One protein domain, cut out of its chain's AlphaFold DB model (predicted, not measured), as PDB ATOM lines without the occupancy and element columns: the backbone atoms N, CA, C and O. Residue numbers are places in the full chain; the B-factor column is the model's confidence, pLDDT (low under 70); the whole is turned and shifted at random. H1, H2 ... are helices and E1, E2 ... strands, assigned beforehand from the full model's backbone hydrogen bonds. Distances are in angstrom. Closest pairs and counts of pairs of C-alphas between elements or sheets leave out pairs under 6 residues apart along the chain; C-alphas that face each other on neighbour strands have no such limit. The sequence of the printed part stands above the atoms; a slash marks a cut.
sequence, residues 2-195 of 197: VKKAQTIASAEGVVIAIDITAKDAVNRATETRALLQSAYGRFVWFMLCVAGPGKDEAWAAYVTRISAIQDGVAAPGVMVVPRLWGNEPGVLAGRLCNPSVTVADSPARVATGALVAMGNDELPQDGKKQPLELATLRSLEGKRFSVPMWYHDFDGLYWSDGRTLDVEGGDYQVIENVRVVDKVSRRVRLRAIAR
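AT A GLANCE: This is residues 2 to 195 of the 197 residues of the protein "DUF2586 family protein" of Escherichia coli (UniProt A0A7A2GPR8). A small parallel sheet of three strands, E1, E2 and E3, forms the core of three layers, helices on both faces of a sheet, with H2 and H3 on one face and H4 on the other. Beyond H4 and H5 lies the hairpin of E4 and E5, while the long helix H6 starts at the sheet and runs away from it to one end of the longest axis. The printed part has 194 residues, with six named helices and five named strands in the order H1 E1 H2 E2 H3 E3 H4 H5 E4 E5 H6; its class is mixed. The sheets' orders are E1 E2 E3, parallel, and E4 E5, antiparallel. It is compact, with a radius of gyration of the C-alphas of 17.1 A, yet elongated, spanning 61 by 36 by 33 A.

HOW THE PARTS SIT: H1, residues 2 to 5, is not on the larger sheet. E1, residues 13 to 19, is parallel to E2, residues 45 to 51, with N 14 and O 45 2.9 A apart; E2 is parallel to E3, residues 75 to 83, with N 46 and O 77 2.8 A apart. The sheet is only just strongly twisted, its C-alphas up to 4.1 A off the best plane, and E3 bends by 54 degrees at residue 78. E1, H2 and E2, and E2, H3 and E3, are strand-helix-strand units, parallel neighbour strands with a helix between, each with a right-handed crossover; H2 is residues 23 to 40 and H3 residues 59 to 70. H2 is over E2 and E3 at a height over the sheet of 9.0 A; the C-alphas of Thr 30 and Ala 75, the closest of H2 and E3, are 6.2 A apart. H2 and H3 touch only at their ends, the closest C-alphas being Lys 23 and Ile 69, 4.7 A. H4, residues 88 to 96, is over E2 at 9.3 A, on the opposite face from H2. H5, residues 134 to 142, touches H3 at a shallow tilt of 15 degrees, closest at C-alphas Val 63 and Leu 140, 6.5 A. E4, residues 148 to 151, and E5, residues 154 to 159, form a hairpin, with N 149 and O 158 2.8 A apart. H6, residues 175 to 193, only grazes the larger sheet, with its residues 175 to 182. H2, H4 and H5 have every O i to N i+4 pair within hydrogen-bond range, H3 has 6 of 8 and H6 14 of 15; H1 is too short for such a pair.

IN THESE COORDINATES: H1 begins at C-alpha 2, (-29.425, 40.112, 24.454). H2 is 25.4 A long, E2 20.3 A and E3 20.4 A. H6 is 27.1 A long and ends at C-alpha 193, (-18.173, 19.624, 21.559).

THE WHOLE: The C-alphas of Lys 128 and Arg 195, the two farthest apart, are 61.8 A apart. The printed part has no cut; the long links are H4 to H5, 37 residues, and E5 to H6, 15 residues. The mean pLDDT of the printed part is 93.8, and no printed residue is under 70.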
ATOM      1  N   VAL A   2     -30.212  41.017  25.328       88.69
ATOM      2  CA  VAL A   2     -29.425  40.112  24.454       88.69
ATOM      3  C   VAL A   2     -28.979  38.810  25.136       88.69
ATOM      4  O   VAL A   2     -29.267  37.733  24.630       88.69
ATOM      5  N   LYS A   3     -28.360  38.884  26.323       86.88
ATOM      6  CA  LYS A   3     -27.928  37.685  27.073       86.88
ATOM      7  C   LYS A   3     -29.080  36.714  27.362       86.88
ATOM      8  O   LYS A   3     -28.915  35.516  27.198       86.88
ATOM      9  N   LYS A   4     -30.248  37.243  27.750       87.25
ATOM     10  CA  LYS A   4     -31.452  36.441  28.023       87.25
ATOM     11  C   LYS A   4     -32.015  35.817  26.740       87.25
ATOM     12  O   LYS A   4     -32.472  34.690  26.774       87.25
ATOM     13  N   ALA A   5     -31.956  36.512  25.604       86.69
ATOM     14  CA  ALA A   5     -32.412  35.951  24.329       86.69
ATOM     15  C   ALA A   5     -31.524  34.782  23.859       86.69
ATOM     16  O   ALA A   5     -32.022  33.789  23.335       86.69
ATOM     17  N   GLN A   6     -30.214  34.855  24.117       82.38
ATOM     18  CA  GLN A   6     -29.255  33.832  23.684       82.38
ATOM     19  C   GLN A   6     -29.340  32.505  24.458       82.38
ATOM     20  O   GLN A   6     -28.696  31.526  24.067       82.38
ATOM     21  N   THR A   7     -30.130  32.439  25.537       78.75
ATOM     22  CA  THR A   7     -30.417  31.174  26.230       78.75
ATOM     23  C   THR A   7     -31.493  30.354  25.522       78.75
ATOM     24  O   THR A   7     -31.529  29.143  25.703       78.75
ATOM     25  N   ILE A   8     -32.352  30.989  24.715       82.69
ATOM     26  CA  ILE A   8     -33.483  30.340  24.028       82.69
ATOM     27  C   ILE A   8     -33.329  30.310  22.503       82.69
ATOM     28  O   ILE A   8     -33.912  29.455  21.845       82.69
ATOM     29  N   ALA A   9     -32.533  31.216  21.934       79.81
ATOM     30  CA  ALA A   9     -32.289  31.308  20.502       79.81
ATOM     31  C   ALA A   9     -30.788  31.420  20.209       79.81
ATOM     32  O   ALA A   9     -30.008  31.899  21.026       79.81
ATOM     33  N   SER A  10     -30.379  30.973  19.022       80.50
ATOM     34  CA  SER A  10     -29.015  31.147  18.516       80.50
ATOM     35  C   SER A  10     -29.046  32.027  17.272       80.50
ATOM     36  O   SER A  10     -28.903  31.527  16.156       80.50
ATOM     37  N   ALA A  11     -29.254  33.326  17.469       88.38
ATOM     38  CA  ALA A  11     -29.304  34.284  16.371       88.38
ATOM     39  C   ALA A  11     -27.913  34.528  15.760       88.38
ATOM     40  O   ALA A  11     -26.886  34.357  16.417       88.38
ATOM     41  N   GLU A  12     -27.891  34.917  14.485       91.38
ATOM     42  CA  GLU A  12     -26.673  35.343  13.783       91.38
ATOM     43  C   GLU A  12     -26.309  36.803  14.064       91.38
ATOM     44  O   GLU A  12     -25.131  37.143  14.107       91.38
ATOM     45  N   GLY A  13     -27.317  37.646  14.283       94.00
ATOM     46  CA  GLY A  13     -27.145  39.073  14.490       94.00
ATOM     47  C   GLY A  13     -28.129  39.646  15.495       94.00
ATOM     48  O   GLY A  13     -29.164  39.042  15.790       94.00
ATOM     49  N   VAL A  14     -27.795  40.821  16.016       95.62
ATOM     50  CA  VAL A  14     -28.630  41.613  16.921       95.62
ATOM     51  C   VAL A  14     -28.794  43.006  16.337       95.62
ATOM     52  O   VAL A  14     -27.809  43.705  16.116       95.62
ATOM     53  N   VAL A  15     -30.041  43.426  16.150       96.06
ATOM     54  CA  VAL A  15     -30.380  44.787  15.722       96.06
ATOM     55  C   VAL A  15     -30.871  45.570  16.935       96.06
ATOM     56  O   VAL A  15     -31.855  45.191  17.571       96.06
ATOM     57  N   ILE A  16     -30.180  46.656  17.272       95.00
ATOM     58  CA  ILE A  16     -30.604  47.598  18.308       95.00
ATOM     59  C   ILE A  16     -31.348  48.733  17.615       95.00
ATOM     60  O   ILE A  16     -30.731  49.705  17.200       95.00
ATOM     61  N   ALA A  17     -32.671  48.600  17.507       89.75
ATOM     62  CA  ALA A  17     -33.574  49.563  16.859       89.75
ATOM     63  C   ALA A  17     -33.829  50.849  17.682       89.75
ATOM     64  O   ALA A  17     -34.862  51.495  17.535       89.75
ATOM     65  N   ILE A  18     -32.908  51.190  18.584       92.69
ATOM     66  CA  ILE A  18     -32.934  52.404  19.401       92.69
ATOM     67  C   ILE A  18     -31.728  53.231  18.982       92.69
ATOM     68  O   ILE A  18     -30.629  52.685  18.865       92.69
ATOM     69  N   ASP A  19     -31.935  54.530  18.779       96.44
ATOM     70  CA  ASP A  19     -30.853  55.416  18.374       96.44
ATOM     71  C   ASP A  19     -29.795  55.518  19.462       96.44
ATOM     72  O   ASP A  19     -30.062  55.926  20.596       96.44
ATOM     73  N   ILE A  20     -28.570  55.170  19.093       96.88
ATOM     74  CA  ILE A  20     -27.403  55.453  19.908       96.88
ATOM     75  C   ILE A  20     -27.018  56.920  19.715       96.88
ATOM     76  O   ILE A  20     -27.094  57.470  18.616       96.88
ATOM     77  N   THR A  21     -26.583  57.552  20.797       94.88
ATOM     78  CA  THR A  21     -26.175  58.963  20.803       94.88
ATOM     79  C   THR A  21     -24.702  59.148  21.147       94.88
ATOM     80  O   THR A  21     -24.175  60.246  21.007       94.88
ATOM     81  N   ALA A  22     -24.029  58.083  21.592       94.62
ATOM     82  CA  ALA A  22     -22.668  58.144  22.091       94.62
ATOM     83  C   ALA A  22     -21.890  56.843  21.839       94.62
ATOM     84  O   ALA A  22     -22.445  55.759  21.636       94.62
ATOM     85  N   LYS A  23     -20.562  56.991  21.851       95.44
ATOM     86  CA  LYS A  23     -19.570  55.946  21.558       95.44
ATOM     87  C   LYS A  23     -19.616  54.770  22.528       95.44
ATOM     88  O   LYS A  23     -19.304  53.636  22.170       95.44
ATOM     89  N   ASP A  24     -20.053  55.024  23.755       95.00
ATOM     90  CA  ASP A  24     -20.211  54.011  24.793       95.00
ATOM     91  C   ASP A  24     -21.183  52.894  24.371       95.00
ATOM     92  O   ASP A  24     -21.007  51.747  24.770       95.00
ATOM     93  N   ALA A  25     -22.188  53.179  23.539       95.56
ATOM     94  CA  ALA A  25     -23.085  52.156  23.006       95.56
ATOM     95  C   ALA A  25     -22.371  51.194  22.039       95.56
ATOM     96  O   ALA A  25     -22.603  49.983  22.091       95.56
ATOM     97  N   VAL A  26     -21.462  51.712  21.207       96.44
ATOM     98  CA  VAL A  26     -20.641  50.915  20.282       96.44
ATOM     99  C   VAL A  26     -19.674  50.015  21.055       96.44
ATOM    100  O   VAL A  26     -19.571  48.814  20.785       96.44
ATOM    101  N   ASN A  27     -19.024  50.569  22.079       96.00
ATOM    102  CA  ASN A  27     -18.128  49.812  22.953       96.00
ATOM    103  C   ASN A  27     -18.890  48.715  23.706       96.00
ATOM    104  O   ASN A  27     -18.480  47.557  23.679       96.00
ATOM    105  N   ARG A  28     -20.068  49.027  24.261       95.75
ATOM    106  CA  ARG A  28     -20.938  48.040  24.923       95.75
ATOM    107  C   ARG A  28     -21.382  46.913  23.987       95.75
ATOM    108  O   ARG A  28     -21.485  45.766  24.426       95.75
ATOM    109  N   ALA A  29     -21.644  47.199  22.709       96.56
ATOM    110  CA  ALA A  29     -21.945  46.164  21.717       96.56
ATOM    111  C   ALA A  29     -20.735  45.242  21.486       96.56
ATOM    112  O   ALA A  29     -20.879  44.017  21.491       96.56
ATOM    113  N   THR A  30     -19.537  45.820  21.382       95.88
ATOM    114  CA  THR A  30     -18.270  45.089  21.222       95.88
ATOM    115  C   THR A  30     -17.959  44.207  22.436       95.88
ATOM    116  O   THR A  30     -17.708  43.011  22.287       95.88
ATOM    117  N   GLU A  31     -18.072  44.754  23.647       95.75
ATOM    118  CA  GLU A  31     -17.926  44.016  24.909       95.75
ATOM    119  C   GLU A  31     -18.948  42.883  25.020       95.75
ATOM    120  O   GLU A  31     -18.616  41.759  25.397       95.75
ATOM    121  N   THR A  32     -20.204  43.153  24.648       95.19
ATOM    122  CA  THR A  32     -21.256  42.133  24.657       95.19
ATOM    123  C   THR A  32     -20.934  41.017  23.669       95.19
ATOM    124  O   THR A  32     -21.112  39.850  24.014       95.19
ATOM    125  N   ARG A  33     -20.427  41.335  22.472       94.44
ATOM    126  CA  ARG A  33     -19.982  40.332  21.496       94.44
ATOM    127  C   ARG A  33     -18.864  39.456  22.060       94.44
ATOM    128  O   ARG A  33     -18.992  38.234  22.021       94.44
ATOM    129  N   ALA A  34     -17.822  40.062  22.628       94.56
ATOM    130  CA  ALA A  34     -16.699  39.336  23.222       94.56
ATOM    131  C   ALA A  34     -17.158  38.418  24.365       94.56
ATOM    132  O   ALA A  34     -16.774  37.251  24.430       94.56
ATOM    133  N   LEU A  35     -18.054  38.910  25.223       93.75
ATOM    134  CA  LEU A  35     -18.640  38.117  26.299       93.75
ATOM    135  C   LEU A  35     -19.494  36.954  25.774       93.75
ATOM    136  O   LEU A  35     -19.468  35.865  26.339       93.75
ATOM    137  N   LEU A  36     -20.269  37.160  24.706       92.12
ATOM    138  CA  LEU A  36     -21.063  36.089  24.100       92.12
ATOM    139  C   LEU A  36     -20.176  34.984  23.510       92.12
ATOM    140  O   LEU A  36     -20.512  33.800  23.621       92.12
ATOM    141  N   GLN A  37     -19.039  35.362  22.932       91.44
ATOM    142  CA  GLN A  37     -18.046  34.428  22.415       91.44
ATOM    143  C   GLN A  37     -17.368  33.650  23.545       91.44
ATOM    144  O   GLN A  37     -17.342  32.423  23.492       91.44
ATOM    145  N   SER A  38     -16.882  34.324  24.589       90.94
ATOM    146  CA  SER A  38     -16.141  33.667  25.673       90.94
ATOM    147  C   SER A  38     -17.031  32.837  26.601       90.94
ATOM    148  O   SER A  38     -16.677  31.710  26.935       90.94
ATOM    149  N   ALA A  39     -18.203  33.349  26.989       88.00
ATOM    150  CA  ALA A  39     -19.070  32.682  27.960       88.00
ATOM    151  C   ALA A  39     -19.980  31.619  27.330       88.00
ATOM    152  O   ALA A  39     -20.310  30.625  27.973       88.00
ATOM    153  N   TYR A  40     -20.410  31.819  26.080       83.56
ATOM    154  CA  TYR A  40     -21.411  30.954  25.444       83.56
ATOM    155  C   TYR A  40     -20.948  30.346  24.113       83.56
ATOM    156  O   TYR A  40     -21.672  29.531  23.535       83.56
ATOM    157  N   GLY A  41     -19.770  30.723  23.598       87.00
ATOM    158  CA  GLY A  41     -19.314  30.327  22.262       87.00
ATOM    159  C   GLY A  41     -20.279  30.761  21.157       87.00
ATOM    160  O   GLY A  41     -20.473  30.041  20.173       87.00
ATOM    161  N   ARG A  42     -20.954  31.899  21.351       88.44
ATOM    162  CA  ARG A  42     -21.919  32.462  20.404       88.44
ATOM    163  C   ARG A  42     -21.239  33.562  19.598       88.44
ATOM    164  O   ARG A  42     -20.809  34.566  20.154       88.44
ATOM    165  N   PHE A  43     -21.192  33.372  18.285       91.81
ATOM    166  CA  PHE A  43     -20.653  34.335  17.328       91.81
ATOM    167  C   PHE A  43     -21.817  35.103  16.709       91.81
ATOM    168  O   PHE A  43     -22.720  34.484  16.140       91.81
ATOM    169  N   VAL A  44     -21.830  36.418  16.929       93.81
ATOM    170  CA  VAL A  44     -22.960  37.305  16.639       93.81
ATOM    171  C   VAL A  44     -22.426  38.651  16.168       93.81
ATOM    172  O   VAL A  44     -21.502  39.181  16.789       93.81
ATOM    173  N   TRP A  45     -23.024  39.227  15.129       96.31
ATOM    174  CA  TRP A  45     -22.788  40.621  14.743       96.31
ATOM    175  C   TRP A  45     -23.845  41.559  15.342       96.31
ATOM    176  O   TRP A  45     -24.957  41.146  15.677       96.31
ATOM    177  N   PHE A  46     -23.510  42.835  15.487       97.56
ATOM    178  CA  PHE A  46     -24.409  43.866  16.003       97.56
ATOM    179  C   PHE A  46     -24.668  44.929  14.946       97.56
ATOM    180  O   PHE A  46     -23.755  45.351  14.248       97.56
ATOM    181  N   MET A  47     -25.905  45.397  14.878       98.12
ATOM    182  CA  MET A  47     -26.306  46.558  14.101       98.12
ATOM    183  C   MET A  47     -26.900  47.588  15.051       98.12
ATOM    184  O   MET A  47     -27.837  47.289  15.796       98.12
ATOM    185  N   LEU A  48     -26.331  48.785  15.043       97.94
ATOM    186  CA  LEU A  48     -26.750  49.909  15.869       97.94
ATOM    187  C   LEU A  48     -27.391  50.973  14.985       97.94
ATOM    188  O   LEU A  48     -26.951  51.196  13.858       97.94
ATOM    189  N   CYS A  49     -28.423  51.630  15.500       97.50
ATOM    190  CA  CYS A  49     -29.117  52.690  14.777       97.50
ATOM    191  C   CYS A  49     -28.616  54.050  15.243       97.50
ATOM    192  O   CYS A  49     -28.380  54.226  16.434       97.50
ATOM    193  N   VAL A  50     -28.504  55.017  14.338       97.56
ATOM    194  CA  VAL A  50     -28.351  56.432  14.701       97.56
ATOM    195  C   VAL A  50     -29.512  57.233  14.129       97.56
ATOM    196  O   VAL A  50     -29.996  56.950  13.030       97.56
ATOM    197  N   ALA A  51     -29.958  58.229  14.890       96.94
ATOM    198  CA  ALA A  51     -31.034  59.116  14.471       96.94
ATOM    199  C   ALA A  51     -30.644  59.877  13.199       96.94
ATOM    200  O   ALA A  51     -29.466  60.190  13.018       96.94
ATOM    201  N   GLY A  52     -31.638  60.239  12.385       96.12
ATOM    202  CA  GLY A  52     -31.485  61.208  11.301       96.12
ATOM    203  C   GLY A  52     -31.121  62.626  11.788       96.12
ATOM    204  O   GLY A  52     -30.782  62.827  12.964       96.12
ATOM    205  N   PRO A  53     -31.148  63.625  10.889       96.81
ATOM    206  CA  PRO A  53     -30.834  65.008  11.231       96.81
ATOM    207  C   PRO A  53     -31.814  65.570  12.271       96.81
ATOM    208  O   PRO A  53     -33.017  65.320  12.229       96.81
ATOM    209  N   GLY A  54     -31.280  66.324  13.230       95.62
ATOM    210  CA  GLY A  54     -32.056  67.051  14.224       95.62
ATOM    211  C   GLY A  54     -32.724  68.302  13.646       95.62
ATOM    212  O   GLY A  54     -32.511  68.690  12.498       95.62
ATOM    213  N   LYS A  55     -33.523  68.979  14.475       95.94
ATOM    214  CA  LYS A  55     -34.152  70.251  14.101       95.94
ATOM    215  C   LYS A  55     -33.084  71.306  13.779       95.94
ATOM    216  O   LYS A  55     -32.128  71.449  14.538       95.94
ATOM    217  N   ASP A  56     -33.267  72.035  12.676       96.12
ATOM    218  CA  ASP A  56     -32.366  73.094  12.190       96.12
ATOM    219  C   ASP A  56     -30.912  72.626  11.909       96.12
ATOM    220  O   ASP A  56     -30.013  73.440  11.666       96.12
ATOM    221  N   GLU A  57     -30.669  71.309  11.889       97.81
ATOM    222  CA  GLU A  57     -29.371  70.699  11.602       97.81
ATOM    223  C   GLU A  57     -29.183  70.516  10.091       97.81
ATOM    224  O   GLU A  57     -29.957  69.815   9.448       97.81
ATOM    225  N   ALA A  58     -28.136  71.122   9.527       98.00
ATOM    226  CA  ALA A  58     -27.777  70.928   8.121       98.00
ATOM    227  C   ALA A  58     -27.063  69.583   7.896       98.00
ATOM    228  O   ALA A  58     -26.359  69.116   8.793       98.00
ATOM    229  N   TRP A  59     -27.112  69.025   6.681       97.75
ATOM    230  CA  TRP A  59     -26.432  67.757   6.352       97.75
ATOM    231  C   TRP A  59     -24.953  67.688   6.769       97.75
ATOM    232  O   TRP A  59     -24.517  66.685   7.332       97.75
ATOM    233  N   ALA A  60     -24.174  68.750   6.558       97.25
ATOM    234  CA  ALA A  60     -22.761  68.774   6.953       97.25
ATOM    235  C   ALA A  60     -22.563  68.680   8.482       97.25
ATOM    236  O   ALA A  60     -21.659  67.991   8.965       97.25
ATOM    237  N   ALA A  61     -23.435  69.344   9.250       97.94
ATOM    238  CA  ALA A  61     -23.436  69.260  10.708       97.94
ATOM    239  C   ALA A  61     -23.881  67.866  11.173       97.94
ATOM    240  O   ALA A  61     -23.229  67.279  12.035       97.94
ATOM    241  N   TYR A  62     -24.899  67.301  10.517       98.00
ATOM    242  CA  TYR A  62     -25.372  65.941  10.748       98.00
ATOM    243  C   TYR A  62     -24.257  64.904  10.580       98.00
ATOM    244  O   TYR A  62     -23.975  64.154  11.517       98.00
ATOM    245  N   VAL A  63     -23.570  64.903   9.429       97.88
ATOM    246  CA  VAL A  63     -22.448  63.989   9.148       97.88
ATOM    247  C   VAL A  63     -21.384  64.097  10.237       97.88
ATOM    248  O   VAL A  63     -20.914  63.076  10.740       97.88
ATOM    249  N   THR A  64     -21.038  65.320  10.649       97.44
ATOM    250  CA  THR A  64     -20.055  65.567  11.715       97.44
ATOM    251  C   THR A  64     -20.520  64.986  13.052       97.44
ATOM    252  O   THR A  64     -19.769  64.253  13.699       97.44
ATOM    253  N   ARG A  65     -21.771  65.257  13.447       97.19
ATOM    254  CA  ARG A  65     -22.354  64.789  14.710       97.19
ATOM    255  C   ARG A  65     -22.361  63.270  14.799       97.19
ATOM    256  O   ARG A  65     -21.902  62.723  15.798       97.19
ATOM    257  N   ILE A  66     -22.885  62.582  13.784       97.31
ATOM    258  CA  ILE A  66     -22.994  61.122  13.856       97.31
ATOM    259  C   ILE A  66     -21.634  60.446  13.688       97.31
ATOM    260  O   ILE A  66     -21.378  59.451  14.362       97.31
ATOM    261  N   SER A  67     -20.713  61.014  12.900       96.69
ATOM    262  CA  SER A  67     -19.346  60.483  12.783       96.69
ATOM    263  C   SER A  67     -18.621  60.449  14.130       96.69
ATOM    264  O   SER A  67     -17.913  59.484  14.414       96.69
ATOM    265  N   ALA A  68     -18.853  61.438  15.003       96.38
ATOM    266  CA  ALA A  68     -18.260  61.479  16.341       96.38
ATOM    267  C   ALA A  68     -18.657  60.281  17.232       96.38
ATOM    268  O   ALA A  68     -17.912  59.917  18.146       96.38
ATOM    269  N   ILE A  69     -19.793  59.627  16.952       96.06
ATOM    270  CA  ILE A  69     -20.280  58.458  17.702       96.06
ATOM    271  C   ILE A  69     -19.341  57.257  17.519       96.06
ATOM    272  O   ILE A  69     -19.119  56.514  18.470       96.06
ATOM    273  N   GLN A  70     -18.760  57.073  16.331       92.44
ATOM    274  CA  GLN A  70     -17.933  55.900  16.000       92.44
ATOM    275  C   GLN A  70     -16.478  56.231  15.649       92.44
ATOM    276  O   GLN A  70     -15.705  55.346  15.273       92.44
ATOM    277  N   ASP A  71     -16.092  57.499  15.777       92.62
ATOM    278  CA  ASP A  71     -14.743  57.955  15.469       92.62
ATOM    279  C   ASP A  71     -13.683  57.211  16.297       92.62
ATOM    280  O   ASP A  71     -13.837  57.016  17.506       92.62
ATOM    281  N   GLY A  72     -12.620  56.747  15.643       90.75
ATOM    282  CA  GLY A  72     -11.545  55.974  16.275       90.75
ATOM    283  C   GLY A  72     -11.947  54.615  16.872       90.75
ATOM    284  O   GLY A  72     -11.117  53.981  17.519       90.75
ATOM    285  N   VAL A  73     -13.187  54.144  16.689       92.81
ATOM    286  CA  VAL A  73     -13.598  52.813  17.165       92.81
ATOM    287  C   VAL A  73     -13.200  51.741  16.153       92.81
ATOM    288  O   VAL A  73     -13.452  51.892  14.955       92.81
ATOM    289  N   ALA A  74     -12.614  50.657  16.664       94.00
ATOM    290  CA  ALA A  74     -12.321  49.425  15.943       94.00
ATOM    291  C   ALA A  74     -13.192  48.285  16.500       94.00
ATOM    292  O   ALA A  74     -12.943  47.774  17.593       94.00
ATOM    293  N   ALA A  75     -14.240  47.914  15.769       95.44
ATOM    294  CA  ALA A  75     -15.215  46.901  16.156       95.44
ATOM    295  C   ALA A  75     -15.677  46.076  14.931       95.44
ATOM    296  O   ALA A  75     -16.767  46.312  14.405       95.44
ATOM    297  N   PRO A  76     -14.898  45.060  14.497       90.75
ATOM    298  CA  PRO A  76     -15.128  44.290  13.262       90.75
ATOM    299  C   PRO A  76     -16.435  43.482  13.212       90.75
ATOM    300  O   PRO A  76     -16.737  42.859  12.208       90.75
ATOM    301  N   GLY A  77     -17.223  43.454  14.290       95.06
ATOM    302  CA  GLY A  77     -18.528  42.786  14.343       95.06
ATOM    303  C   GLY A  77     -19.698  43.735  14.589       95.06
ATOM    304  O   GLY A  77     -20.773  43.264  14.959       95.06
ATOM    305  N   VAL A  78     -19.485  45.047  14.472       97.62
ATOM    306  CA  VAL A  78     -20.498  46.074  14.725       97.62
ATOM    307  C   VAL A  78     -20.689  46.913  13.468       97.62
ATOM    308  O   VAL A  78     -19.721  47.376  12.876       97.62
ATOM    309  N   MET A  79     -21.942  47.116  13.086       97.38
ATOM    310  CA  MET A  79     -22.376  48.003  12.014       97.38
ATOM    311  C   MET A  79     -23.179  49.154  12.607       97.38
ATOM    312  O   MET A  79     -23.863  48.980  13.621       97.38
ATOM    313  N   VAL A  80     -23.157  50.304  11.938       97.56
ATOM    314  CA  VAL A  80     -23.979  51.456  12.311       97.56
ATOM    315  C   VAL A  80     -24.761  51.944  11.098       97.56
ATOM    316  O   VAL A  80     -24.202  52.132  10.015       97.56
ATOM    317  N   VAL A  81     -26.066  52.116  11.292       97.81
ATOM    318  CA  VAL A  81     -27.033  52.426  10.237       97.81
ATOM    319  C   VAL A  81     -27.803  53.692  10.620       97.81
ATOM    320  O   VAL A  81     -28.503  53.691  11.639       97.81
ATOM    321  N   PRO A  82     -27.691  54.784   9.850       97.25
ATOM    322  CA  PRO A  82     -28.521  55.960  10.050       97.25
ATOM    323  C   PRO A  82     -29.960  55.712   9.596       97.25
ATOM    324  O   PRO A  82     -30.197  55.077   8.569       97.25
ATOM    325  N   ARG A  83     -30.919  56.240  10.361       96.38
ATOM    326  CA  ARG A  83     -32.356  56.185  10.059       96.38
ATOM    327  C   ARG A  83     -32.806  57.480   9.379       96.38
ATOM    328  O   ARG A  83     -33.373  58.353  10.032       96.38
ATOM    329  N   LEU A  84     -32.481  57.635   8.096       96.31
ATOM    330  CA  LEU A  84     -32.820  58.810   7.282       96.31
ATOM    331  C   LEU A  84     -34.282  58.765   6.800       96.31
ATOM    332  O   LEU A  84     -34.982  59.769   6.881       96.31
ATOM    333  N   TRP A  85     -34.744  57.601   6.345       95.81
ATOM    334  CA  TRP A  85     -36.131  57.283   5.994       95.81
ATOM    335  C   TRP A  85     -36.905  56.635   7.151       95.81
ATOM    336  O   TRP A  85     -38.132  56.713   7.189       95.81
ATOM    337  N   GLY A  86     -36.208  56.009   8.102       95.06
ATOM    338  CA  GLY A  86     -36.750  55.491   9.357       95.06
ATOM    339  C   GLY A  86     -36.534  53.990   9.567       95.06
ATOM    340  O   GLY A  86     -36.173  53.581  10.676       95.06
ATOM    341  N   ASN A  87     -36.733  53.170   8.529       96.44
ATOM    342  CA  ASN A  87     -36.739  51.703   8.630       96.44
ATOM    343  C   ASN A  87     -35.439  51.032   8.168       96.44
ATOM    344  O   ASN A  87     -35.358  49.801   8.182       96.44
ATOM    345  N   GLU A  88     -34.413  51.792   7.789       96.06
ATOM    346  CA  GLU A  88     -33.133  51.295   7.267       96.06
ATOM    347  C   GLU A  88     -32.544  50.091   8.011       96.06
ATOM    348  O   GLU A  88     -32.172  49.125   7.344       96.06
ATOM    349  N   PRO A  89     -32.488  50.065   9.357       95.81
ATOM    350  CA  PRO A  89     -31.924  48.932  10.085       95.81
ATOM    351  C   PRO A  89     -32.731  47.647   9.860       95.81
ATOM    352  O   PRO A  89     -32.168  46.565   9.702       95.81
ATOM    353  N   GLY A  90     -34.060  47.766   9.803       95.62
ATOM    354  CA  GLY A  90     -34.961  46.654   9.511       95.62
ATOM    355  C   GLY A  90     -34.853  46.196   8.058       95.62
ATOM    356  O   GLY A  90     -34.786  44.996   7.800       95.62
ATOM    357  N   VAL A  91     -34.765  47.139   7.117       96.31
ATOM    358  CA  VAL A  91     -34.594  46.845   5.686       96.31
ATOM    359  C   VAL A  91     -33.258  46.148   5.423       96.31
ATOM    360  O   VAL A  91     -33.220  45.145   4.705       96.31
ATOM    361  N   LEU A  92     -32.165  46.614   6.036       96.38
ATOM    362  CA  LEU A  92     -30.850  45.985   5.915       96.38
ATOM    363  C   LEU A  92     -30.857  44.577   6.513       96.38
ATOM    364  O   LEU A  92     -30.447  43.623   5.853       96.38
ATOM    365  N   ALA A  93     -31.375  44.426   7.735       95.62
ATOM    366  CA  ALA A  93     -31.481  43.123   8.386       95.62
ATOM    367  C   ALA A  93     -32.351  42.145   7.578       95.62
ATOM    368  O   ALA A  93     -31.976  40.986   7.404       95.62
ATOM    369  N   GLY A  94     -33.477  42.609   7.031       94.31
ATOM    370  CA  GLY A  94     -34.338  41.822   6.150       94.31
ATOM    371  C   GLY A  94     -33.615  41.376   4.880       94.31
ATOM    372  O   GLY A  94     -33.717  40.213   4.491       94.31
ATOM    373  N   ARG A  95     -32.812  42.259   4.274       93.69
ATOM    374  CA  ARG A  95     -32.016  41.931   3.084       93.69
ATOM    375  C   ARG A  95     -30.948  40.877   3.371       93.69
ATOM    376  O   ARG A  95     -30.794  39.954   2.580       93.69
ATOM    377  N   LEU A  96     -30.278  40.953   4.523       94.88
ATOM    378  CA  LEU A  96     -29.305  39.944   4.968       94.88
ATOM    379  C   LEU A  96     -29.949  38.575   5.261       94.88
ATOM    380  O   LEU A  96     -29.268  37.549   5.189       94.88
ATOM    381  N   CYS A  97     -31.242  38.560   5.594       93.38
ATOM    382  CA  CYS A  97     -32.038  37.363   5.878       93.38
ATOM    383  C   CYS A  97     -32.844  36.853   4.670       93.38
ATOM    384  O   CYS A  97     -33.608  35.897   4.817       93.38
ATOM    385  N   ASN A  98     -32.713  37.476   3.496       92.94
ATOM    386  CA  ASN A  98     -33.484  37.091   2.319       92.94
ATOM    387  C   ASN A  98     -33.094  35.660   1.871       92.94
ATOM    388  O   ASN A  98     -31.909  35.367   1.735       92.94
ATOM    389  N   PRO A  99     -34.055  34.753   1.617       91.38
ATOM    390  CA  PRO A  99     -33.753  33.371   1.229       91.38
ATOM    391  C   PRO A  99     -33.036  33.241  -0.126       91.38
ATOM    392  O   PRO A  99     -32.459  32.195  -0.405       91.38
ATOM    393  N   SER A 100     -33.066  34.283  -0.966       91.75
ATOM    394  CA  SER A 100     -32.341  34.327  -2.245       91.75
ATOM    395  C   SER A 100     -30.847  34.641  -2.106       91.75
ATOM    396  O   SER A 100     -30.134  34.618  -3.110       91.75
ATOM    397  N   VAL A 101     -30.368  34.935  -0.891       93.31
ATOM    398  CA  VAL A 101     -28.962  35.252  -0.618       93.31
ATOM    399  C   VAL A 101     -28.359  34.292   0.402       93.31
ATOM    400  O   VAL A 101     -29.042  33.635   1.190       93.31
ATOM    401  N   THR A 102     -27.037  34.210   0.401       93.88
ATOM    402  CA  THR A 102     -26.242  33.466   1.370       93.88
ATOM    403  C   THR A 102     -25.540  34.419   2.338       93.88
ATOM    404  O   THR A 102     -25.605  35.639   2.224       93.88
ATOM    405  N   VAL A 103     -24.832  33.861   3.323       93.56
ATOM    406  CA  VAL A 103     -24.034  34.666   4.263       93.56
ATOM    407  C   VAL A 103     -22.829  35.353   3.615       93.56
ATOM    408  O   VAL A 103     -22.252  36.226   4.248       93.56
ATOM    409  N   ALA A 104     -22.445  34.935   2.405       94.00
ATOM    410  CA  ALA A 104     -21.313  35.481   1.660       94.00
ATOM    411  C   ALA A 104     -21.731  36.573   0.662       94.00
ATOM    412  O   ALA A 104     -20.873  37.179   0.033       94.00
ATOM    413  N   ASP A 105     -23.033  36.803   0.488       95.44
ATOM    414  CA  ASP A 105     -23.532  37.796  -0.457       95.44
ATOM    415  C   ASP A 105     -23.629  39.173   0.205       95.44
ATOM    416  O   ASP A 105     -24.232  39.324   1.275       95.44
ATOM    417  N   SER A 106     -23.076  40.182  -0.471       94.88
ATOM    418  CA  SER A 106     -23.164  41.579  -0.043       94.88
ATOM    419  C   SER A 106     -24.616  42.079  -0.078       94.88
ATOM    420  O   SER A 106     -25.351  41.812  -1.044       94.88
ATOM    421  N   PRO A 107     -25.053  42.879   0.914       94.75
ATOM    422  CA  PRO A 107     -26.337  43.567   0.848       94.75
ATOM    423  C   PRO A 107     -26.411  44.583  -0.309       94.75
ATOM    424  O   PRO A 107     -27.523  44.908  -0.731       94.75
ATOM    425  N   ALA A 108     -25.284  45.033  -0.874       95.19
ATOM    426  CA  ALA A 108     -25.237  45.949  -2.022       95.19
ATOM    427  C   ALA A 108     -25.701  45.318  -3.348       95.19
ATOM    428  O   ALA A 108     -25.917  46.011  -4.342       95.19
ATOM    429  N   ARG A 109     -25.885  43.992  -3.388       92.56
ATOM    430  CA  ARG A 109     -26.244  43.247  -4.600       92.56
ATOM    431  C   ARG A 109     -27.545  43.757  -5.231       92.56
ATOM    432  O   ARG A 109     -28.638  43.423  -4.772       92.56
ATOM    433  N   VAL A 110     -27.431  44.506  -6.328       92.38
ATOM    434  CA  VAL A 110     -28.558  45.092  -7.085       92.38
ATOM    435  C   VAL A 110     -29.509  44.022  -7.632       92.38
ATOM    436  O   VAL A 110     -30.723  44.204  -7.613       92.38
ATOM    437  N   ALA A 111     -28.979  42.858  -8.022       91.00
ATOM    438  CA  ALA A 111     -29.763  41.728  -8.534       91.00
ATOM    439  C   ALA A 111     -30.778  41.147  -7.525       91.00
ATOM    440  O   ALA A 111     -31.665  40.396  -7.918       91.00
ATOM    441  N   THR A 112     -30.671  41.487  -6.236       91.44
ATOM    442  CA  THR A 112     -31.657  41.119  -5.202       91.44
ATOM    443  C   THR A 112     -32.866  42.079  -5.185       91.44
ATOM    444  O   THR A 112     -33.767  41.928  -4.365       91.44
ATOM    445  N   GLY A 113     -32.912  43.054  -6.100       93.06
ATOM    446  CA  GLY A 113     -34.003  44.016  -6.248       93.06
ATOM    447  C   GLY A 113     -33.815  45.291  -5.424       93.06
ATOM    448  O   GLY A 113     -32.902  45.391  -4.593       93.06
ATOM    449  N   ALA A 114     -34.678  46.274  -5.680       94.88
ATOM    450  CA  ALA A 114     -34.707  47.546  -4.962       94.88
ATOM    451  C   ALA A 114     -35.155  47.375  -3.498       94.88
ATOM    452  O   ALA A 114     -35.767  46.371  -3.122       94.88
ATOM    453  N   LEU A 115     -34.815  48.349  -2.658       94.19
ATOM    454  CA  LEU A 115     -35.261  48.421  -1.271       94.19
ATOM    455  C   LEU A 115     -36.753  48.723  -1.199       94.19
ATOM    456  O   LEU A 115     -37.287  49.501  -1.983       94.19
ATOM    457  N   VAL A 116     -37.410  48.105  -0.223       91.62
ATOM    458  CA  VAL A 116     -38.847  48.241   0.021       91.62
ATOM    459  C   VAL A 116     -39.085  48.669   1.464       91.62
ATOM    460  O   VAL A 116     -38.304  48.322   2.347       91.62
ATOM    461  N   ALA A 117     -40.180  49.397   1.698       92.75
ATOM    462  CA  ALA A 117     -40.636  49.811   3.028       92.75
ATOM    463  C   ALA A 117     -39.598  50.617   3.844       92.75
ATOM    464  O   ALA A 117     -39.428  50.389   5.042       92.75
ATOM    465  N   MET A 118     -38.934  51.590   3.206       94.38
ATOM    466  CA  MET A 118     -37.893  52.432   3.824       94.38
ATOM    467  C   MET A 118     -38.393  53.317   4.977       94.38
ATOM    468  O   MET A 118     -37.594  53.715   5.819       94.38
ATOM    469  N   GLY A 119     -39.704  53.559   5.067       93.06
ATOM    470  CA  GLY A 119     -40.350  54.321   6.145       93.06
ATOM    471  C   GLY A 119     -40.955  55.644   5.679       93.06
ATOM    472  O   GLY A 119     -41.906  56.121   6.288       93.06
ATOM    473  N   ASN A 120     -40.467  56.174   4.558       92.00
ATOM    474  CA  ASN A 120     -41.039  57.304   3.835       92.00
ATOM    475  C   ASN A 120     -40.855  57.072   2.322       92.00
ATOM    476  O   ASN A 120     -39.888  56.421   1.921       92.00
ATOM    477  N   ASP A 121     -41.776  57.581   1.509       89.19
ATOM    478  CA  ASP A 121     -41.713  57.514   0.046       89.19
ATOM    479  C   ASP A 121     -40.967  58.723  -0.549       89.19
ATOM    480  O   ASP A 121     -40.438  58.653  -1.658       89.19
ATOM    481  N   GLU A 122     -40.885  59.828   0.197       93.00
ATOM    482  CA  GLU A 122     -40.171  61.035  -0.215       93.00
ATOM    483  C   GLU A 122     -38.676  60.973   0.119       93.00
ATOM    484  O   GLU A 122     -38.226  60.276   1.036       93.00
ATOM    485  N   LEU A 123     -37.886  61.750  -0.627       93.62
ATOM    486  CA  LEU A 123     -36.468  61.940  -0.345       93.62
ATOM    487  C   LEU A 123     -36.306  62.720   0.979       93.62
ATOM    488  O   LEU A 123     -36.889  63.800   1.109       93.62
ATOM    489  N   PRO A 124     -35.518  62.226   1.955       96.00
ATOM    490  CA  PRO A 124     -35.352  62.872   3.243       96.00
ATOM    491  C   PRO A 124     -34.786  64.274   3.083       96.00
ATOM    492  O   PRO A 124     -33.987  64.544   2.187       96.00
ATOM    493  N   GLN A 125     -35.168  65.148   4.001       97.31
ATOM    494  CA  GLN A 125     -34.630  66.496   4.099       97.31
ATOM    495  C   GLN A 125     -33.876  66.653   5.417       97.31
ATOM    496  O   GLN A 125     -34.194  65.987   6.406       97.31
ATOM    497  N   ASP A 126     -32.881  67.536   5.440       96.56
ATOM    498  CA  ASP A 126     -32.236  67.923   6.690       96.56
ATOM    499  C   ASP A 126     -33.126  68.846   7.537       96.56
ATOM    500  O   ASP A 126     -34.218  69.260   7.138       96.56
ATOM    501  N   GLY A 127     -32.645  69.217   8.725       95.69
ATOM    502  CA  GLY A 127     -33.346  70.148   9.606       95.69
ATOM    503  C   GLY A 127     -33.536  71.547   9.008       95.69
ATOM    504  O   GLY A 127     -34.330  72.318   9.540       95.69
ATOM    505  N   LYS A 128     -32.850  71.873   7.901       96.00
ATOM    506  CA  LYS A 128     -32.988  73.114   7.122       96.00
ATOM    507  C   LYS A 128     -33.793  72.928   5.832       96.00
ATOM    508  O   LYS A 128     -33.823  73.844   5.005       96.00
ATOM    509  N   LYS A 129     -34.476  71.789   5.682       96.06
ATOM    510  CA  LYS A 129     -35.321  71.443   4.531       96.06
ATOM    511  C   LYS A 129     -34.555  71.296   3.213       96.06
ATOM    512  O   LYS A 129     -35.144  71.442   2.145       96.06
ATOM    513  N   GLN A 130     -33.250  71.031   3.264       97.38
ATOM    514  CA  GLN A 130     -32.474  70.707   2.069       97.38
ATOM    515  C   GLN A 130     -32.598  69.211   1.760       97.38
ATOM    516  O   GLN A 130     -32.407  68.396   2.670       97.38
ATOM    517  N   PRO A 131     -32.910  68.822   0.511       97.06
ATOM    518  CA  PRO A 131     -33.040  67.418   0.136       97.06
ATOM    519  C   PRO A 131     -31.718  66.665   0.313       97.06
ATOM    520  O   PRO A 131     -30.633  67.236   0.205       97.06
ATOM    521  N   LEU A 132     -31.805  65.372   0.613       97.00
ATOM    522  CA  LEU A 132     -30.651  64.489   0.713       97.00
ATOM    523  C   LEU A 132     -29.975  64.320  -0.653       97.00
ATOM    524  O   LEU A 132     -30.615  63.974  -1.639       97.00
ATOM    525  N   GLU A 133     -28.655  64.466  -0.692       96.12
ATOM    526  CA  GLU A 133     -27.857  64.253  -1.899       96.12
ATOM    527  C   GLU A 133     -26.986  62.993  -1.790       96.12
ATOM    528  O   GLU A 133     -26.542  62.610  -0.700       96.12
ATOM    529  N   LEU A 134     -26.638  62.390  -2.936       95.56
ATOM    530  CA  LEU A 134     -25.680  61.273  -2.990       95.56
ATOM    531  C   LEU A 134     -24.320  61.638  -2.381       95.56
ATOM    532  O   LEU A 134     -23.642  60.767  -1.839       95.56
ATOM    533  N   ALA A 135     -23.910  62.908  -2.439       96.25
ATOM    534  CA  ALA A 135     -22.668  63.376  -1.826       96.25
ATOM    535  C   ALA A 135     -22.665  63.197  -0.295       96.25
ATOM    536  O   ALA A 135     -21.656  62.774   0.281       96.25
ATOM    537  N   THR A 136     -23.804  63.437   0.359       97.38
ATOM    538  CA  THR A 136     -23.976  63.208   1.800       97.38
ATOM    539  C   THR A 136     -23.862  61.722   2.123       97.38
ATOM    540  O   THR A 136     -23.136  61.344   3.040       97.38
ATOM    541  N   LEU A 137     -24.507  60.861   1.332       97.38
ATOM    542  CA  LEU A 137     -24.438  59.407   1.516       97.38
ATOM    543  C   LEU A 137     -23.023  58.859   1.310       97.38
ATOM    544  O   LEU A 137     -22.552  58.082   2.134       97.38
ATOM    545  N   ARG A 138     -22.303  59.324   0.283       96.75
ATOM    546  CA  ARG A 138     -20.885  58.980   0.070       96.75
ATOM    547  C   ARG A 138     -20.009  59.408   1.246       96.75
ATOM    548  O   ARG A 138     -19.117  58.669   1.648       96.75
ATOM    549  N   SER A 139     -20.284  60.575   1.827       97.06
ATOM    550  CA  SER A 139     -19.558  61.051   3.010       97.06
ATOM    551  C   SER A 139     -19.805  60.163   4.233       97.06
ATOM    552  O   SER A 139     -18.883  59.914   5.005       97.06
ATOM    553  N   LEU A 140     -21.031  59.662   4.410       97.31
ATOM    554  CA  LEU A 140     -21.374  58.724   5.483       97.31
ATOM    555  C   LEU A 140     -20.750  57.342   5.260       97.31
ATOM    556  O   LEU A 140     -20.163  56.782   6.185       97.31
ATOM    557  N   GLU A 141     -20.822  56.806   4.044       95.75
ATOM    558  CA  GLU A 141     -20.190  55.527   3.698       95.75
ATOM    559  C   GLU A 141     -18.678  55.578   3.965       95.75
ATOM    560  O   GLU A 141     -18.156  54.739   4.699       95.75
ATOM    561  N   GLY A 142     -18.000  56.649   3.531       94.44
ATOM    562  CA  GLY A 142     -16.575  56.860   3.803       94.44
ATOM    563  C   GLY A 142     -16.235  56.991   5.295       94.44
ATOM    564  O   GLY A 142     -15.092  56.797   5.701       94.44
ATOM    565  N   LYS A 143     -17.230  57.273   6.146       95.31
ATOM    566  CA  LYS A 143     -17.111  57.264   7.612       95.31
ATOM    567  C   LYS A 143     -17.513  55.933   8.247       95.31
ATOM    568  O   LYS A 143     -17.558  55.866   9.474       95.31
ATOM    569  N   ARG A 144     -17.698  54.873   7.449       95.38
ATOM    570  CA  ARG A 144     -18.063  53.496   7.838       95.38
ATOM    571  C   ARG A 144     -19.522  53.327   8.280       95.38
ATOM    572  O   ARG A 144     -19.826  52.447   9.081       95.38
ATOM    573  N   PHE A 145     -20.436  54.161   7.787       97.19
ATOM    574  CA  PHE A 145     -21.875  53.924   7.941       97.19
ATOM    575  C   PHE A 145     -22.401  53.048   6.804       97.19
ATOM    576  O   PHE A 145     -22.015  53.224   5.654       97.19
ATOM    577  N   SER A 146     -23.327  52.138   7.106       97.12
ATOM    578  CA  SER A 146     -24.077  51.439   6.053       97.12
ATOM    579  C   SER A 146     -25.264  52.299   5.651       97.12
ATOM    580  O   SER A 146     -26.151  52.531   6.473       97.12
ATOM    581  N   VAL A 147     -25.286  52.785   4.409       97.31
ATOM    582  CA  VAL A 147     -26.318  53.720   3.938       97.31
ATOM    583  C   VAL A 147     -26.996  53.250   2.650       97.31
ATOM    584  O   VAL A 147     -26.367  52.552   1.846       97.31
ATOM    585  N   PRO A 148     -28.259  53.637   2.408       96.00
ATOM    586  CA  PRO A 148     -28.878  53.464   1.101       96.00
ATOM    587  C   PRO A 148     -28.151  54.282   0.026       96.00
ATOM    588  O   PRO A 148     -27.415  55.218   0.329       96.00
ATOM    589  N   MET A 149     -28.380  53.952  -1.238       95.00
ATOM    590  CA  MET A 149     -27.917  54.707  -2.398       95.00
ATOM    591  C   MET A 149     -28.888  54.556  -3.571       95.00
ATOM    592  O   MET A 149     -29.712  53.644  -3.591       95.00
ATOM    593  N   TRP A 150     -28.751  55.416  -4.573       94.94
ATOM    594  CA  TRP A 150     -29.439  55.312  -5.858       94.94
ATOM    595  C   TRP A 150     -28.473  55.625  -7.003       94.94
ATOM    596  O   TRP A 150     -27.364  56.123  -6.782       94.94
ATOM    597  N   TYR A 151     -28.900  55.330  -8.225       92.81
ATOM    598  CA  TYR A 151     -28.158  55.596  -9.454       92.81
ATOM    599  C   TYR A 151     -28.939  56.608 -10.302       92.81
ATOM    600  O   TYR A 151     -30.164  56.632 -10.254       92.81
ATOM    601  N   HIS A 152     -28.246  57.452 -11.073       89.69
ATOM    602  CA  HIS A 152     -28.899  58.511 -11.860       89.69
ATOM    603  C   HIS A 152     -29.729  57.990 -13.043       89.69
ATOM    604  O   HIS A 152     -30.661  58.672 -13.452       89.69
ATOM    605  N   ASP A 153     -29.446  56.776 -13.521       91.31
ATOM    606  CA  ASP A 153     -30.098  56.165 -14.688       91.31
ATOM    607  C   ASP A 153     -30.647  54.757 -14.385       91.31
ATOM    608  O   ASP A 153     -30.811  53.929 -15.283       91.31
ATOM    609  N   PHE A 154     -30.868  54.436 -13.105       91.31
ATOM    610  CA  PHE A 154     -31.401  53.137 -12.697       91.31
ATOM    611  C   PHE A 154     -32.329  53.285 -11.493       91.31
ATOM    612  O   PHE A 154     -31.893  53.651 -10.397       91.31
ATOM    613  N   ASP A 155     -33.610  53.005 -11.730       92.69
ATOM    614  CA  ASP A 155     -34.687  53.287 -10.788       92.69
ATOM    615  C   ASP A 155     -34.594  52.450  -9.511       92.69
ATOM    616  O   ASP A 155     -34.374  51.238  -9.532       92.69
ATOM    617  N   GLY A 156     -34.860  53.111  -8.385       93.19
ATOM    618  CA  GLY A 156     -34.980  52.485  -7.077       93.19
ATOM    619  C   GLY A 156     -33.829  52.795  -6.123       93.19
ATOM    620  O   GLY A 156     -32.786  53.343  -6.476       93.19
ATOM    621  N   LEU A 157     -34.057  52.428  -4.864       95.56
ATOM    622  CA  LEU A 157     -33.064  52.509  -3.800       95.56
ATOM    623  C   LEU A 157     -32.353  51.163  -3.649       95.56
ATOM    624  O   LEU A 157     -32.970  50.105  -3.752       95.56
ATOM    625  N   TYR A 158     -31.060  51.211  -3.356       96.06
ATOM    626  CA  TYR A 158     -30.168  50.074  -3.134       96.06
ATOM    627  C   TYR A 158     -29.299  50.335  -1.899       96.06
ATOM    628  O   TYR A 158     -29.398  51.393  -1.287       96.06
ATOM    629  N   TRP A 159     -28.458  49.381  -1.502       96.00
ATOM    630  CA  TRP A 159     -27.460  49.605  -0.451       96.00
ATOM    631  C   TRP A 159     -26.116  49.970  -1.058       96.00
ATOM    632  O   TRP A 159     -25.747  49.407  -2.085       96.00
ATOM    633  N   SER A 160     -25.397  50.878  -0.398       93.75
ATOM    634  CA  SER A 160     -23.986  51.141  -0.697       93.75
ATOM    635  C   SER A 160     -23.137  49.921  -0.348       93.75
ATOM    636  O   SER A 160     -22.540  49.321  -1.232       93.75
ATOM    637  N   ASP A 161     -23.150  49.524   0.925       93.19
ATOM    638  CA  ASP A 161     -22.598  48.269   1.429       93.19
ATOM    639  C   ASP A 161     -23.038  48.014   2.885       93.19
ATOM    640  O   ASP A 161     -23.651  48.870   3.531       93.19
ATOM    641  N   GLY A 162     -22.708  46.840   3.423       95.25
ATOM    642  CA  GLY A 162     -22.837  46.497   4.837       95.25
ATOM    643  C   GLY A 162     -21.553  46.783   5.613       95.25
ATOM    644  O   GLY A 162     -20.898  45.856   6.084       95.25
ATOM    645  N   ARG A 163     -21.193  48.059   5.762       96.19
ATOM    646  CA  ARG A 163     -19.963  48.494   6.443       96.19
ATOM    647  C   ARG A 163     -19.969  48.149   7.933       96.19
ATOM    648  O   ARG A 163     -20.918  48.463   8.658       96.19
ATOM    649  N   THR A 164     -18.874  47.552   8.394       97.06
ATOM    650  CA  THR A 164     -18.586  47.365   9.821       97.06
ATOM    651  C   THR A 164     -17.591  48.418  10.310       97.06
ATOM    652  O   THR A 164     -16.967  49.139   9.529       97.06
ATOM    653  N   LEU A 165     -17.404  48.484  11.625       96.88
ATOM    654  CA  LEU A 165     -16.428  49.358  12.264       96.88
ATOM    655  C   LEU A 165     -15.034  48.735  12.371       96.88
ATOM    656  O   LEU A 165     -14.282  49.104  13.271       96.88
ATOM    657  N   ASP A 166     -14.670  47.798  11.497       95.75
ATOM    658  CA  ASP A 166     -13.294  47.303  11.441       95.75
ATOM    659  C   ASP A 166     -12.282  48.436  11.159       95.75
ATOM    660  O   ASP A 166     -12.638  49.547  10.731       95.75
ATOM    661  N   VAL A 167     -11.010  48.159  11.437       92.31
ATOM    662  CA  VAL A 167      -9.900  49.055  11.107       92.31
ATOM    663  C   VAL A 167      -9.753  49.225   9.594       92.31
ATOM    664  O   VAL A 167     -10.199  48.406   8.784       92.31
ATOM    665  N   GLU A 168      -9.122  50.322   9.187       87.75
ATOM    666  CA  GLU A 168      -8.781  50.534   7.785       87.75
ATOM    667  C   GLU A 168      -7.780  49.464   7.311       87.75
ATOM    668  O   GLU A 168      -6.784  49.204   7.981       87.75
ATOM    669  N   GLY A 169      -8.081  48.802   6.190       88.88
ATOM    670  CA  GLY A 169      -7.320  47.661   5.674       88.88
ATOM    671  C   GLY A 169      -7.586  46.323   6.374       88.88
ATOM    672  O   GLY A 169      -6.922  45.347   6.047       88.88
ATOM    673  N   GLY A 170      -8.521  46.264   7.331       92.12
ATOM    674  CA  GLY A 170      -8.887  45.023   8.016       92.12
ATOM    675  C   GLY A 170      -9.718  44.059   7.159       92.12
ATOM    676  O   GLY A 170     -10.386  44.457   6.203       92.12
ATOM    677  N   ASP A 171      -9.713  42.777   7.526       94.44
ATOM    678  CA  ASP A 171     -10.410  41.717   6.781       94.44
ATOM    679  C   ASP A 171     -11.942  41.768   6.928       94.44
ATOM    680  O   ASP A 171     -12.678  41.175   6.136       94.44
ATOM    681  N   TYR A 172     -12.454  42.461   7.947       96.38
ATOM    682  CA  TYR A 172     -13.858  42.421   8.358       96.38
ATOM    683  C   TYR A 172     -14.608  43.714   8.075       96.38
ATOM    684  O   TYR A 172     -15.679  43.932   8.632       96.38
ATOM    685  N   GLN A 173     -14.083  44.557   7.189       95.50
ATOM    686  CA  GLN A 173     -14.657  45.847   6.801       95.50
ATOM    687  C   GLN A 173     -16.097  45.786   6.261       95.50
ATOM    688  O   GLN A 173     -16.828  46.780   6.333       95.50
ATOM    689  N   VAL A 174     -16.514  44.634   5.743       96.06
ATOM    690  CA  VAL A 174     -17.856  44.391   5.208       96.06
ATOM    691  C   VAL A 174     -18.502  43.192   5.897       96.06
ATOM    692  O   VAL A 174     -17.830  42.254   6.340       96.06
ATOM    693  N   ILE A 175     -19.824  43.238   6.033       96.81
ATOM    694  CA  ILE A 175     -20.582  42.297   6.858       96.81
ATOM    695  C   ILE A 175     -20.531  40.866   6.321       96.81
ATOM    696  O   ILE A 175     -20.491  39.925   7.113       96.81
ATOM    697  N   GLU A 176     -20.493  40.665   5.007       95.44
ATOM    698  CA  GLU A 176     -20.390  39.344   4.382       95.44
ATOM    699  C   GLU A 176     -19.134  38.582   4.835       95.44
ATOM    700  O   GLU A 176     -19.217  37.383   5.118       95.44
ATOM    701  N   ASN A 177     -18.006  39.271   5.047       95.94
ATOM    702  CA  ASN A 177     -16.776  38.648   5.544       95.94
ATOM    703  C   ASN A 177     -16.953  38.150   6.985       95.94
ATOM    704  O   ASN A 177     -16.611  37.011   7.319       95.94
ATOM    705  N   VAL A 178     -17.570  38.972   7.839       96.44
ATOM    706  CA  VAL A 178     -17.866  38.619   9.236       96.44
ATOM    707  C   VAL A 178     -18.828  37.441   9.307       96.44
ATOM    708  O   VAL A 178     -18.604  36.485  10.052       96.44
ATOM    709  N   ARG A 179     -19.910  37.486   8.524       96.50
ATOM    710  CA  ARG A 179     -20.980  36.483   8.556       96.50
ATOM    711  C   ARG A 179     -20.480  35.101   8.151       96.50
ATOM    712  O   ARG A 179     -20.901  34.108   8.755       96.50
ATOM    713  N   VAL A 180     -19.576  35.019   7.173       95.31
ATOM    714  CA  VAL A 180     -18.947  33.755   6.765       95.31
ATOM    715  C   VAL A 180     -18.150  33.154   7.924       95.31
ATOM    716  O   VAL A 180     -18.409  32.008   8.310       95.31
ATOM    717  N   VAL A 181     -17.248  33.926   8.532       95.25
ATOM    718  CA  VAL A 181     -16.394  33.447   9.632       95.25
ATOM    719  C   VAL A 181     -17.218  33.096  10.873       95.25
ATOM    720  O   VAL A 181     -17.033  32.024  11.461       95.25
ATOM    721  N   ASP A 182     -18.203  33.917  11.237       94.75
ATOM    722  CA  ASP A 182     -19.086  33.657  12.377       94.75
ATOM    723  C   ASP A 182     -19.981  32.423  12.134       94.75
ATOM    724  O   ASP A 182     -20.262  31.648  13.056       94.75
ATOM    725  N   LYS A 183     -20.417  32.160  10.892       93.56
ATOM    726  CA  LYS A 183     -21.140  30.923  10.540       93.56
ATOM    727  C   LYS A 183     -20.253  29.687  10.665       93.56
ATOM    728  O   LYS A 183     -20.702  28.686  11.234       93.56
ATOM    729  N   VAL A 184     -19.026  29.737  10.148       93.69
ATOM    730  CA  VAL A 184     -18.065  28.630  10.265       93.69
ATOM    731  C   VAL A 184     -17.776  28.350  11.737       93.69
ATOM    732  O   VAL A 184     -17.928  27.211  12.174       93.69
ATOM    733  N   SER A 185     -17.496  29.386  12.526       92.06
ATOM    734  CA  SER A 185     -17.205  29.273  13.960       92.06
ATOM    735  C   SER A 185     -18.342  28.603  14.740       92.06
ATOM    736  O   SER A 185     -18.108  27.665  15.508       92.06
ATOM    737  N   ARG A 186     -19.603  28.984  14.473       89.25
ATOM    738  CA  ARG A 186     -20.787  28.324  15.062       89.25
ATOM    739  C   ARG A 186     -20.863  26.832  14.715       89.25
ATOM    740  O   ARG A 186     -21.204  26.023  15.577       89.25
ATOM    741  N   ARG A 187     -20.536  26.449  13.474       90.06
ATOM    742  CA  ARG A 187     -20.565  25.044  13.018       90.06
ATOM    743  C   ARG A 187     -19.408  24.217  13.576       90.06
ATOM    744  O   ARG A 187     -19.635  23.086  14.003       90.06
ATOM    745  N   VAL A 188     -18.192  24.765  13.585       90.62
ATOM    746  CA  VAL A 188     -17.007  24.084  14.127       90.62
ATOM    747  C   VAL A 188     -17.185  23.823  15.616       90.62
ATOM    748  O   VAL A 188     -16.959  22.698  16.051       90.62
ATOM    749  N   ARG A 189     -17.688  24.801  16.381       86.00
ATOM    750  CA  ARG A 189     -17.952  24.637  17.816       86.00
ATOM    751  C   ARG A 189     -18.827  23.419  18.120       86.00
ATOM    752  O   ARG A 189     -18.476  22.625  18.984       86.00
ATOM    753  N   LEU A 190     -19.951  23.256  17.418       85.06
ATOM    754  CA  LEU A 190     -20.858  22.123  17.649       85.06
ATOM    755  C   LEU A 190     -20.176  20.774  17.389       85.06
ATOM    756  O   LEU A 190     -20.375  19.829  18.145       85.06
ATOM    757  N   ARG A 191     -19.329  20.694  16.354       87.81
ATOM    758  CA  ARG A 191     -18.541  19.488  16.059       87.81
ATOM    759  C   ARG A 191     -17.439  19.243  17.088       87.81
ATOM    760  O   ARG A 191     -17.169  18.093  17.409       87.81
ATOM    761  N   ALA A 192     -16.806  20.304  17.584       87.06
ATOM    762  CA  ALA A 192     -15.759  20.213  18.594       87.06
ATOM    763  C   ALA A 192     -16.304  19.707  19.937       87.06
ATOM    764  O   ALA A 192     -15.654  18.882  20.565       87.06
ATOM    765  N   ILE A 193     -17.517  20.115  20.332       84.56
ATOM    766  CA  ILE A 193     -18.173  19.624  21.559       84.56
ATOM    767  C   ILE A 193     -18.328  18.100  21.535       84.56
ATOM    768  O   ILE A 193     -18.029  17.445  22.523       84.56
ATOM    769  N   ALA A 194     -18.721  17.524  20.395       81.25
ATOM    770  CA  ALA A 194     -18.854  16.073  20.241       81.25
ATOM    771  C   ALA A 194     -17.516  15.306  20.318       81.25
ATOM    772  O   ALA A 194     -17.518  14.080  20.311       81.25
ATOM    773  N   ARG A 195     -16.380  16.013  20.341       82.38
ATOM    774  CA  ARG A 195     -15.027  15.449  20.442       82.38
ATOM    775  C   ARG A 195     -14.355  15.739  21.789       82.38
ATOM    776  O   ARG A 195     -13.187  15.395  21.946       82.38
TER     777      ARG A 195